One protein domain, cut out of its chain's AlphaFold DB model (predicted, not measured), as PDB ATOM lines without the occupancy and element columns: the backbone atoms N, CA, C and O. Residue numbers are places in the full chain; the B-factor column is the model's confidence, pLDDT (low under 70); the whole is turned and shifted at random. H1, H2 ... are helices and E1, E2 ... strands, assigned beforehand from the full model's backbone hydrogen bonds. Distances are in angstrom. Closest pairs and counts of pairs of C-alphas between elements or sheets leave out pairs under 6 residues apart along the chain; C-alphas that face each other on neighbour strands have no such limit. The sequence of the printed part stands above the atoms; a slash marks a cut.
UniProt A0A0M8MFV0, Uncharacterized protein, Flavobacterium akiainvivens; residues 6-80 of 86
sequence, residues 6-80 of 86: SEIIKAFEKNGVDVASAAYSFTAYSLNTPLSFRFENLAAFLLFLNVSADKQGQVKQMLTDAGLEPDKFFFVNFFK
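AT A GLANCE: This is residues 6 to 80 of the 86 residues of an uncharacterized protein of Flavobacterium akiainvivens (UniProt A0A0M8MFV0). A small twisted three-stranded sheet has three helices round it: H1 and H3 at opposite ends of the domain, H2 between them, over E2. The 75 printed residues, mixed in class, run H1 E1 E2 H2 H3 E3; the sheet, E1 E3 E2, is antiparallel. The whole is compact, radius of gyration of the C-alphas 11.7 A, spanning 30 by 27 by 19 A.

IN THESE COORDINATES: H1, residues 6 to 15, begins at C-alpha 6 (0.552, 21.377, -77.844) and measures 14.1 A. E1 is residues 23 to 27, 13.9 A; E2 36 to 39, 9.9 A; H2 42 to 49, 10.5 A; H3 53 to 65, 19.3 A. E3, residues 74 to 79, 16.5 A, ends at C-alpha 79 (17.480, 17.740, -80.779).

HOW THE PARTS SIT: H1 only grazes the sheet; the closest C-alphas of H1 and E2, Ile 8 and Phe 37, are 7.5 A apart. Within hydrogen-bond range are N 25 and O 77, 3.0 A, between E1 and E3, and N 37 and O 76, 2.9 A, between E2 and E3. H2 is over E2, height 9.8 A. H3 only grazes the sheet. Each O i to N i+4 pair is within range in H1 and H2, 7 of 9 in H3.

THE WHOLE: The printed part has no cut and no long link. Residue 53 alone has pLDDT under 70.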
ATOM      1  N   SER A   6       0.212  20.604 -79.047       84.75
ATOM      2  CA  SER A   6       0.552  21.377 -77.844       84.75
ATOM      3  C   SER A   6       1.512  20.642 -76.915       84.75
ATOM      4  O   SER A   6       2.366  21.273 -76.301       84.75
ATOM      5  N   GLU A   7       1.426  19.315 -76.830       86.25
ATOM      6  CA  GLU A   7       2.356  18.518 -76.018       86.25
ATOM      7  C   GLU A   7       3.781  18.533 -76.592       86.25
ATOM      8  O   GLU A   7       4.752  18.588 -75.835       86.25
ATOM      9  N   ILE A   8       3.914  18.569 -77.924       87.62
ATOM     10  CA  ILE A   8       5.211  18.703 -78.597       87.62
ATOM     11  C   ILE A   8       5.772  20.106 -78.343       87.62
ATOM     12  O   ILE A   8       6.915  20.239 -77.916       87.62
ATOM     13  N   ILE A   9       4.956  21.153 -78.515       87.06
ATOM     14  CA  ILE A   9       5.377  22.546 -78.290       87.06
ATOM     15  C   ILE A   9       5.828  22.767 -76.840       87.06
ATOM     16  O   ILE A   9       6.936  23.250 -76.616       87.06
ATOM     17  N   LYS A  10       5.047  22.315 -75.851       89.50
ATOM     18  CA  LYS A  10       5.427  22.407 -74.430       89.50
ATOM     19  C   LYS A  10       6.738  21.685 -74.133       89.50
ATOM     20  O   LYS A  10       7.544  22.157 -73.330       89.50
ATOM     21  N   ALA A  11       6.961  20.522 -74.744       89.38
ATOM     22  CA  ALA A  11       8.207  19.790 -74.568       89.38
ATOM     23  C   ALA A  11       9.398  20.548 -75.170       89.38
ATOM     24  O   ALA A  11      10.472  20.562 -74.570       89.38
ATOM     25  N   PHE A  12       9.215  21.215 -76.307       89.25
ATOM     26  CA  PHE A  12      10.241  22.055 -76.923       89.25
ATOM     27  C   PHE A  12      10.580  23.256 -76.035       89.25
ATOM     28  O   PHE A  12      11.752  23.448 -75.708       89.25
ATOM     29  N   GLU A  13       9.568  23.976 -75.541       88.00
ATOM     30  CA  GLU A  13       9.739  25.091 -74.599       88.00
ATOM     31  C   GLU A  13      10.485  24.647 -73.334       88.00
ATOM     32  O   GLU A  13      11.486  25.250 -72.945       88.00
ATOM     33  N   LYS A  14      10.067  23.524 -72.734       89.81
ATOM     34  CA  LYS A  14      10.694  22.967 -71.526       89.81
ATOM     35  C   LYS A  14      12.159  22.572 -71.733       89.81
ATOM     36  O   LYS A  14      12.945  22.638 -70.791       89.81
ATOM     37  N   ASN A  15      12.528  22.138 -72.938       86.00
ATOM     38  CA  ASN A  15      13.894  21.713 -73.264       86.00
ATOM     39  C   ASN A  15      14.734  22.830 -73.921       86.00
ATOM     40  O   ASN A  15      15.909  22.612 -74.245       86.00
ATOM     41  N   GLY A  16      14.164  24.029 -74.100       85.44
ATOM     42  CA  GLY A  16      14.818  25.155 -74.771       85.44
ATOM     43  C   GLY A  16      15.197  24.826 -76.214       85.44
ATOM     44  O   GLY A  16      16.323  25.105 -76.630       85.44
ATOM     45  N   VAL A  17      14.305  24.139 -76.930       84.81
ATOM     46  CA  VAL A  17      14.436  23.816 -78.353       84.81
ATOM     47  C   VAL A  17      13.474  24.708 -79.122       84.81
ATOM     48  O   VAL A  17      12.284  24.736 -78.830       84.81
ATOM     49  N   ASP A  18      13.984  25.424 -80.112       80.94
ATOM     50  CA  ASP A  18      13.154  26.210 -81.016       80.94
ATOM     51  C   ASP A  18      12.636  25.317 -82.155       80.94
ATOM     52  O   ASP A  18      13.403  24.586 -82.780       80.94
ATOM     53  N   VAL A  19      11.325  25.350 -82.414       74.81
ATOM     54  CA  VAL A  19      10.667  24.461 -83.393       74.81
ATOM     55  C   VAL A  19      11.174  24.702 -84.815       74.81
ATOM     56  O   VAL A  19      11.312  23.754 -85.584       74.81
ATOM     57  N   ALA A  20      11.479  25.953 -85.165       76.19
ATOM     58  CA  ALA A  20      11.905  26.326 -86.509       76.19
ATOM     59  C   ALA A  20      13.347  25.889 -86.816       76.19
ATOM     60  O   ALA A  20      13.690  25.684 -87.982       76.19
ATOM     61  N   SER A  21      14.180  25.731 -85.786       81.06
ATOM     62  CA  SER A  21      15.595  25.359 -85.905       81.06
ATOM     63  C   SER A  21      15.931  23.969 -85.357       81.06
ATOM     64  O   SER A  21      17.075  23.526 -85.485       81.06
ATOM     65  N   ALA A  22      14.963  23.257 -84.775       85.44
ATOM     66  CA  ALA A  22      15.154  21.907 -84.265       85.44
ATOM     67  C   ALA A  22      15.630  20.962 -85.371       85.44
ATOM     68  O   ALA A  22      14.992  20.806 -86.414       85.44
ATOM     69  N   ALA A  23      16.736  20.277 -85.107       88.12
ATOM     70  CA  ALA A  23      17.147  19.158 -85.932       88.12
ATOM     71  C   ALA A  23      16.392  17.896 -85.484       88.12
ATOM     72  O   ALA A  23      15.980  17.781 -84.326       88.12
ATOM     73  N   TYR A  24      16.169  16.964 -86.411       91.88
ATOM     74  CA  TYR A  24      15.394  15.756 -86.146       91.88
ATOM     75  C   TYR A  24      15.936  14.526 -86.872       91.88
ATOM     76  O   TYR A  24      16.630  14.625 -87.882       91.88
ATOM     77  N   SER A  25      15.601  13.351 -86.340       92.12
ATOM     78  CA  SER A  25      15.899  12.042 -86.932       92.12
ATOM     79  C   SER A  25      14.710  11.099 -86.786       92.12
ATOM     80  O   SER A  25      13.919  11.246 -85.851       92.12
ATOM     81  N   PHE A  26      14.598  10.129 -87.693       94.69
ATOM     82  CA  PHE A  26      13.508   9.156 -87.702       94.69
ATOM     83  C   PHE A  26      13.950   7.805 -87.147       94.69
ATOM     84  O   PHE A  26      15.044   7.330 -87.454       94.69
ATOM     85  N   THR A  27      13.084   7.167 -86.364       93.81
ATOM     86  CA  THR A  27      13.299   5.814 -85.832       93.81
ATOM     87  C   THR A  27      12.004   5.002 -85.840       93.81
ATOM     88  O   THR A  27      10.904   5.545 -85.743       93.81
ATOM     89  N   ALA A  28      12.117   3.673 -85.915       93.56
ATOM     90  CA  ALA A  28      10.965   2.766 -85.803       93.56
ATOM     91  C   ALA A  28      10.427   2.657 -84.361       93.56
ATOM     92  O   ALA A  28       9.322   2.171 -84.131       93.56
ATOM     93  N   TYR A  29      11.222   3.093 -83.384       92.25
ATOM     94  CA  TYR A  29      10.963   2.968 -81.952       92.25
ATOM     95  C   TYR A  29      11.263   4.282 -81.227       92.25
ATOM     96  O   TYR A  29      12.053   5.097 -81.704       92.25
ATOM     97  N   SER A  30      10.651   4.479 -80.058       90.88
ATOM     98  CA  SER A  30      10.930   5.637 -79.201       90.88
ATOM     99  C   SER A  30      12.335   5.547 -78.612       90.88
ATOM    100  O   SER A  30      12.703   4.504 -78.071       90.88
ATOM    101  N   LEU A  31      13.088   6.650 -78.622       90.44
ATOM    102  CA  LEU A  31      14.364   6.737 -77.897       90.44
ATOM    103  C   LEU A  31      14.183   7.014 -76.395       90.44
ATOM    104  O   LEU A  31      15.163   7.223 -75.685       90.44
ATOM    105  N   ASN A  32      12.937   7.023 -75.908       90.44
ATOM    106  CA  ASN A  32      12.580   7.310 -74.517       90.44
ATOM    107  C   ASN A  32      13.144   8.652 -74.011       90.44
ATOM    108  O   ASN A  32      13.486   8.805 -72.838       90.44
ATOM    109  N   THR A  33      13.258   9.629 -74.912       89.12
ATOM    110  CA  THR A  33      13.654  10.997 -74.583       89.12
ATOM    111  C   THR A  33      12.419  11.896 -74.512       89.12
ATOM    112  O   THR A  33      11.425  11.630 -75.193       89.12
ATOM    113  N   PRO A  34      12.473  13.014 -73.765       89.62
ATOM    114  CA  PRO A  34      11.390  14.003 -73.738       89.62
ATOM    115  C   PRO A  34      11.080  14.653 -75.097       89.62
ATOM    116  O   PRO A  34      10.121  15.407 -75.199       89.62
ATOM    117  N   LEU A  35      11.914  14.403 -76.111       92.06
ATOM    118  CA  LEU A  35      11.823  14.962 -77.457       92.06
ATOM    119  C   LEU A  35      11.603  13.878 -78.527       92.06
ATOM    120  O   LEU A  35      11.847  14.117 -79.707       92.06
ATOM    121  N   SER A  36      11.172  12.684 -78.115       93.62
ATOM    122  CA  SER A  36      10.820  11.568 -78.992       93.62
ATOM    123  C   SER A  36       9.301  11.472 -79.108       93.62
ATOM    124  O   SER A  36       8.624  11.115 -78.142       93.62
ATOM    125  N   PHE A  37       8.760  11.765 -80.291       93.38
ATOM    126  CA  PHE A  37       7.316  11.781 -80.536       93.38
ATOM    127  C   PHE A  37       6.927  10.823 -81.649       93.38
ATOM    128  O   PHE A  37       7.603  10.730 -82.669       93.38
ATOM    129  N   ARG A  38       5.802  10.134 -81.463       93.81
ATOM    130  CA  ARG A  38       5.206   9.288 -82.494       93.81
ATOM    131  C   ARG A  38       4.365  10.135 -83.445       93.81
ATOM    132  O   ARG A  38       3.520  10.905 -82.998       93.81
ATOM    133  N   PHE A  39       4.542   9.911 -84.740       93.69
ATOM    134  CA  PHE A  39       3.674  10.413 -85.797       93.69
ATOM    135  C   PHE A  39       3.028   9.233 -86.518       93.69
ATOM    136  O   PHE A  39       3.673   8.210 -86.737       93.69
ATOM    137  N   GLU A  40       1.751   9.365 -86.882       93.56
ATOM    138  CA  GLU A  40       1.005   8.276 -87.530       93.56
ATOM    139  C   GLU A  40       1.449   8.020 -88.975       93.56
ATOM    140  O   GLU A  40       1.295   6.905 -89.462       93.56
ATOM    141  N   ASN A  41       1.971   9.042 -89.655       92.88
ATOM    142  CA  ASN A  41       2.507   8.974 -91.012       92.88
ATOM    143  C   ASN A  41       3.231  10.283 -91.377       92.88
ATOM    144  O   ASN A  41       3.232  11.263 -90.621       92.88
ATOM    145  N   LEU A  42       3.816  10.305 -92.576       91.50
ATOM    146  CA  LEU A  42       4.539  11.451 -93.116       91.50
ATOM    147  C   LEU A  42       3.649  12.698 -93.214       91.50
ATOM    148  O   LEU A  42       4.112  13.792 -92.908       91.50
ATOM    149  N   ALA A  43       2.372  12.557 -93.577       90.56
ATOM    150  CA  ALA A  43       1.463  13.700 -93.689       90.56
ATOM    151  C   ALA A  43       1.234  14.391 -92.333       90.56
ATOM    152  O   ALA A  43       1.271  15.618 -92.257       90.56
ATOM    153  N   ALA A  44       1.068  13.620 -91.252       90.06
ATOM    154  CA  ALA A  44       0.941  14.160 -89.900       90.06
ATOM    155  C   ALA A  44       2.202  14.925 -89.464       90.06
ATOM    156  O   ALA A  44       2.097  15.975 -88.830       90.06
ATOM    157  N   PHE A  45       3.385  14.423 -89.827       91.38
ATOM    158  CA  PHE A  45       4.650  15.088 -89.524       91.38
ATOM    159  C   PHE A  45       4.865  16.367 -90.347       91.38
ATOM    160  O   PHE A  45       5.282  17.388 -89.807       91.38
ATOM    161  N   LEU A  46       4.526  16.359 -91.637       89.31
ATOM    162  CA  LEU A  46       4.621  17.553 -92.486       89.31
ATOM    163  C   LEU A  46       3.658  18.658 -92.041       89.31
ATOM    164  O   LEU A  46       4.026  19.830 -92.077       89.31
ATOM    165  N   LEU A  47       2.462  18.283 -91.572       89.00
ATOM    166  CA  LEU A  47       1.519  19.212 -90.943       89.00
ATOM    167  C   LEU A  47       2.115  19.859 -89.687       89.00
ATOM    168  O   LEU A  47       1.965  21.064 -89.510       89.00
ATOM    169  N   PHE A  48       2.816  19.089 -88.849       88.31
ATOM    170  CA  PHE A  48       3.513  19.626 -87.676       88.31
ATOM    171  C   PHE A  48       4.621  20.611 -88.059       88.31
ATOM    172  O   PHE A  48       4.710  21.691 -87.484       88.31
ATOM    173  N   LEU A  49       5.447  20.258 -89.048       84.62
ATOM    174  CA  LEU A  49       6.535  21.126 -89.498       84.62
ATOM    175  C   LEU A  49       6.038  22.398 -90.208       84.62
ATOM    176  O   LEU A  49       6.825  23.324 -90.398       84.62
ATOM    177  N   ASN A  50       4.766  22.441 -90.624       84.56
ATOM    178  CA  ASN A  50       4.180  23.526 -91.411       84.56
ATOM    179  C   ASN A  50       5.040  23.889 -92.644       84.56
ATOM    180  O   ASN A  50       5.257  25.058 -92.966       84.56
ATOM    181  N   VAL A  51       5.606  22.872 -93.302       74.69
ATOM    182  CA  VAL A  51       6.547  23.053 -94.415       74.69
ATOM    183  C   VAL A  51       5.845  23.089 -95.768       74.69
ATOM    184  O   VAL A  51       4.824  22.438 -95.980       74.69
ATOM    185  N   SER A  52       6.432  23.830 -96.710       71.81
ATOM    186  CA  SER A  52       6.006  23.835 -98.108       71.81
ATOM    187  C   SER A  52       6.228  22.468 -98.767       71.81
ATOM    188  O   SER A  52       7.104  21.697 -98.365       71.81
ATOM    189  N   ALA A  53       5.470  22.196 -99.833       68.44
ATOM    190  CA  ALA A  53       5.558  20.958-100.615       68.44
ATOM    191  C   ALA A  53       6.987  20.629-101.103       68.44
ATOM    192  O   ALA A  53       7.321  19.465-101.295       68.44
ATOM    193  N   ASP A  54       7.854  21.632-101.240       71.25
ATOM    194  CA  ASP A  54       9.251  21.472-101.659       71.25
ATOM    195  C   ASP A  54      10.088  20.653-100.650       71.25
ATOM    196  O   ASP A  54      10.915  19.820-101.024       71.25
ATOM    197  N   LYS A  55       9.805  20.791 -99.346       79.56
ATOM    198  CA  LYS A  55      10.493  20.034 -98.283       79.56
ATOM    199  C   LYS A  55       9.955  18.615 -98.097       79.56
ATOM    200  O   LYS A  55      10.636  17.782 -97.502       79.56
ATOM    201  N   GLN A  56       8.771  18.303 -98.624       86.25
ATOM    202  CA  GLN A  56       8.174  16.971 -98.501       86.25
ATOM    203  C   GLN A  56       9.053  15.882 -99.127       86.25
ATOM    204  O   GLN A  56       9.194  14.806 -98.542       86.25
ATOM    205  N   GLY A  57       9.667  16.154-100.284       88.62
ATOM    206  CA  GLY A  57      10.554  15.199-100.955       88.62
ATOM    207  C   GLY A  57      11.783  14.853-100.111       88.62
ATOM    208  O   GLY A  57      12.106  13.679 -99.945       88.62
ATOM    209  N   GLN A  58      12.406  15.866 -99.506       89.25
ATOM    210  CA  GLN A  58      13.581  15.694 -98.645       89.25
ATOM    211  C   GLN A  58      13.243  14.881 -97.390       89.25
ATOM    212  O   GLN A  58      13.934  13.918 -97.069       89.25
ATOM    213  N   VAL A  59      12.139  15.216 -96.717       90.75
ATOM    214  CA  VAL A  59      11.690  14.500 -95.514       90.75
ATOM    215  C   VAL A  59      11.351  13.041 -95.833       90.75
ATOM    216  O   VAL A  59      11.735  12.139 -95.090       90.75
ATOM    217  N   LYS A  60      10.672  12.789 -96.961       92.31
ATOM    218  CA  LYS A  60      10.361  11.426 -97.417       92.31
ATOM    219  C   LYS A  60      11.628  10.610 -97.675       92.31
ATOM    220  O   LYS A  60      11.670   9.434 -97.312       92.31
ATOM    221  N   GLN A  61      12.642  11.227 -98.283       91.94
ATOM    222  CA  GLN A  61      13.926  10.580 -98.529       91.94
ATOM    223  C   GLN A  61      14.610  10.219 -97.209       91.94
ATOM    224  O   GLN A  61      14.910   9.051 -97.006       91.94
ATOM    225  N   MET A  62      14.729  11.164 -96.268       91.50
ATOM    226  CA  MET A  62      15.316  10.908 -94.944       91.50
ATOM    227  C   MET A  62      14.620   9.764 -94.194       91.50
ATOM    228  O   MET A  62      15.264   8.984 -93.498       91.50
ATOM    229  N   LEU A  63      13.296   9.673 -94.322       93.25
ATOM    230  CA  LEU A  63      12.500   8.623 -93.698       93.25
ATOM    231  C   LEU A  63      12.754   7.255 -94.351       93.25
ATOM    232  O   LEU A  63      12.910   6.255 -93.655       93.25
ATOM    233  N   THR A  64      12.866   7.226 -95.680       93.31
ATOM    234  CA  THR A  64      13.181   6.009 -96.446       93.31
ATOM    235  C   THR A  64      14.618   5.543 -96.192       93.31
ATOM    236  O   THR A  64      14.852   4.352 -96.014       93.31
ATOM    237  N   ASP A  65      15.570   6.475 -96.101       93.19
ATOM    238  CA  ASP A  65      16.975   6.207 -95.775       93.19
ATOM    239  C   ASP A  65      17.127   5.622 -94.359       93.19
ATOM    240  O   ASP A  65      18.019   4.815 -94.104       93.19
ATOM    241  N   ALA A  66      16.216   5.973 -93.444       90.81
ATOM    242  CA  ALA A  66      16.107   5.363 -92.118       90.81
ATOM    243  C   ALA A  66      15.436   3.970 -92.130       90.81
ATOM    244  O   ALA A  66      15.255   3.368 -91.070       90.81
ATOM    245  N   GLY A  67      15.054   3.454 -93.304       93.12
ATOM    246  CA  GLY A  67      14.379   2.164 -93.465       93.12
ATOM    247  C   GLY A  67      12.914   2.170 -93.025       93.12
ATOM    248  O   GLY A  67      12.383   1.119 -92.668       93.12
ATOM    249  N   LEU A  68      12.268   3.339 -93.003       94.31
ATOM    250  CA  LEU A  68      10.882   3.502 -92.565       94.31
ATOM    251  C   LEU A  68       9.945   3.708 -93.753       94.31
ATOM    252  O   LEU A  68      10.339   4.168 -94.824       94.31
ATOM    253  N   GLU A  69       8.672   3.387 -93.544       92.38
ATOM    254  CA  GLU A  69       7.628   3.554 -94.552       92.38
ATOM    255  C   GLU A  69       6.825   4.836 -94.274       92.38
ATOM    256  O   GLU A  69       6.332   5.013 -93.159       92.38
ATOM    257  N   PRO A  70       6.643   5.726 -95.267       91.31
ATOM    258  CA  PRO A  70       6.005   7.034 -95.072       91.31
ATOM    259  C   PRO A  70       4.519   6.946 -94.707       91.31
ATOM    260  O   PRO A  70       3.978   7.887 -94.127       91.31
ATOM    261  N   ASP A  71       3.877   5.824 -95.030       92.75
ATOM    262  CA  ASP A  71       2.463   5.557 -94.752       92.75
ATOM    263  C   ASP A  71       2.243   4.820 -93.418       92.75
ATOM    264  O   ASP A  71       1.101   4.579 -93.026       92.75
ATOM    265  N   LYS A  72       3.324   4.459 -92.710       93.62
ATOM    266  CA  LYS A  72       3.280   3.832 -91.383       93.62
ATOM    267  C   LYS A  72       3.650   4.834 -90.298       93.62
ATOM    268  O   LYS A  72       4.225   5.887 -90.568       93.62
ATOM    269  N   PHE A  73       3.347   4.470 -89.054       94.56
ATOM    270  CA  PHE A  73       3.796   5.256 -87.917       94.56
ATOM    271  C   PHE A  73       5.319   5.170 -87.766       94.56
ATOM    272  O   PHE A  73       5.940   4.146 -88.055       94.56
ATOM    273  N   PHE A  74       5.904   6.240 -87.249       95.44
ATOM    274  CA  PHE A  74       7.319   6.324 -86.907       95.44
ATOM    275  C   PHE A  74       7.512   7.279 -85.735       95.44
ATOM    276  O   PHE A  74       6.610   8.028 -85.355       95.44
ATOM    277  N   PHE A  75       8.705   7.250 -85.158       95.25
ATOM    278  CA  PHE A  75       9.123   8.194 -84.137       95.25
ATOM    279  C   PHE A  75      10.048   9.243 -84.743       95.25
ATOM    280  O   PHE A  75      10.889   8.940 -85.589       95.25
ATOM    281  N   VAL A  76       9.877  10.483 -84.295       94.38
ATOM    282  CA  VAL A  76      10.747  11.610 -84.609       94.38
ATOM    283  C   VAL A  76      11.418  12.047 -83.323       94.38
ATOM    284  O   VAL A  76      10.749  12.388 -82.347       94.38
ATOM    285  N   ASN A  77      12.744  12.033 -83.338       93.25
ATOM    286  CA  ASN A  77      13.566  12.462 -82.219       93.25
ATOM    287  C   ASN A  77      14.135  13.833 -82.540       93.25
ATOM    288  O   ASN A  77      14.953  13.948 -83.456       93.25
ATOM    289  N   PHE A  78      13.708  14.846 -81.793       92.44
ATOM    290  CA  PHE A  78      14.200  16.209 -81.938       92.44
ATOM    291  C   PHE A  78      15.397  16.466 -81.031       92.44
ATOM    292  O   PHE A  78      15.512  15.927 -79.928       92.44
ATOM    293  N   PHE A  79      16.294  17.319 -81.501       88.19
ATOM    294  CA  PHE A  79      17.480  17.740 -80.779       88.19
ATOM    295  C   PHE A  79      17.832  19.175 -81.156       88.19
ATOM    296  O   PHE A  79      17.464  19.682 -82.220       88.19
ATOM    297  N   LYS A  80      18.559  19.849 -80.259       83.88
ATOM    298  CA  LYS A  80      19.103  21.173 -80.556       83.88
ATOM    299  C   LYS A  80      19.983  21.061 -81.803       83.88
ATOM    300  O   LYS A  80      20.767  20.107 -81.881       83.88
TER     301      LYS A  80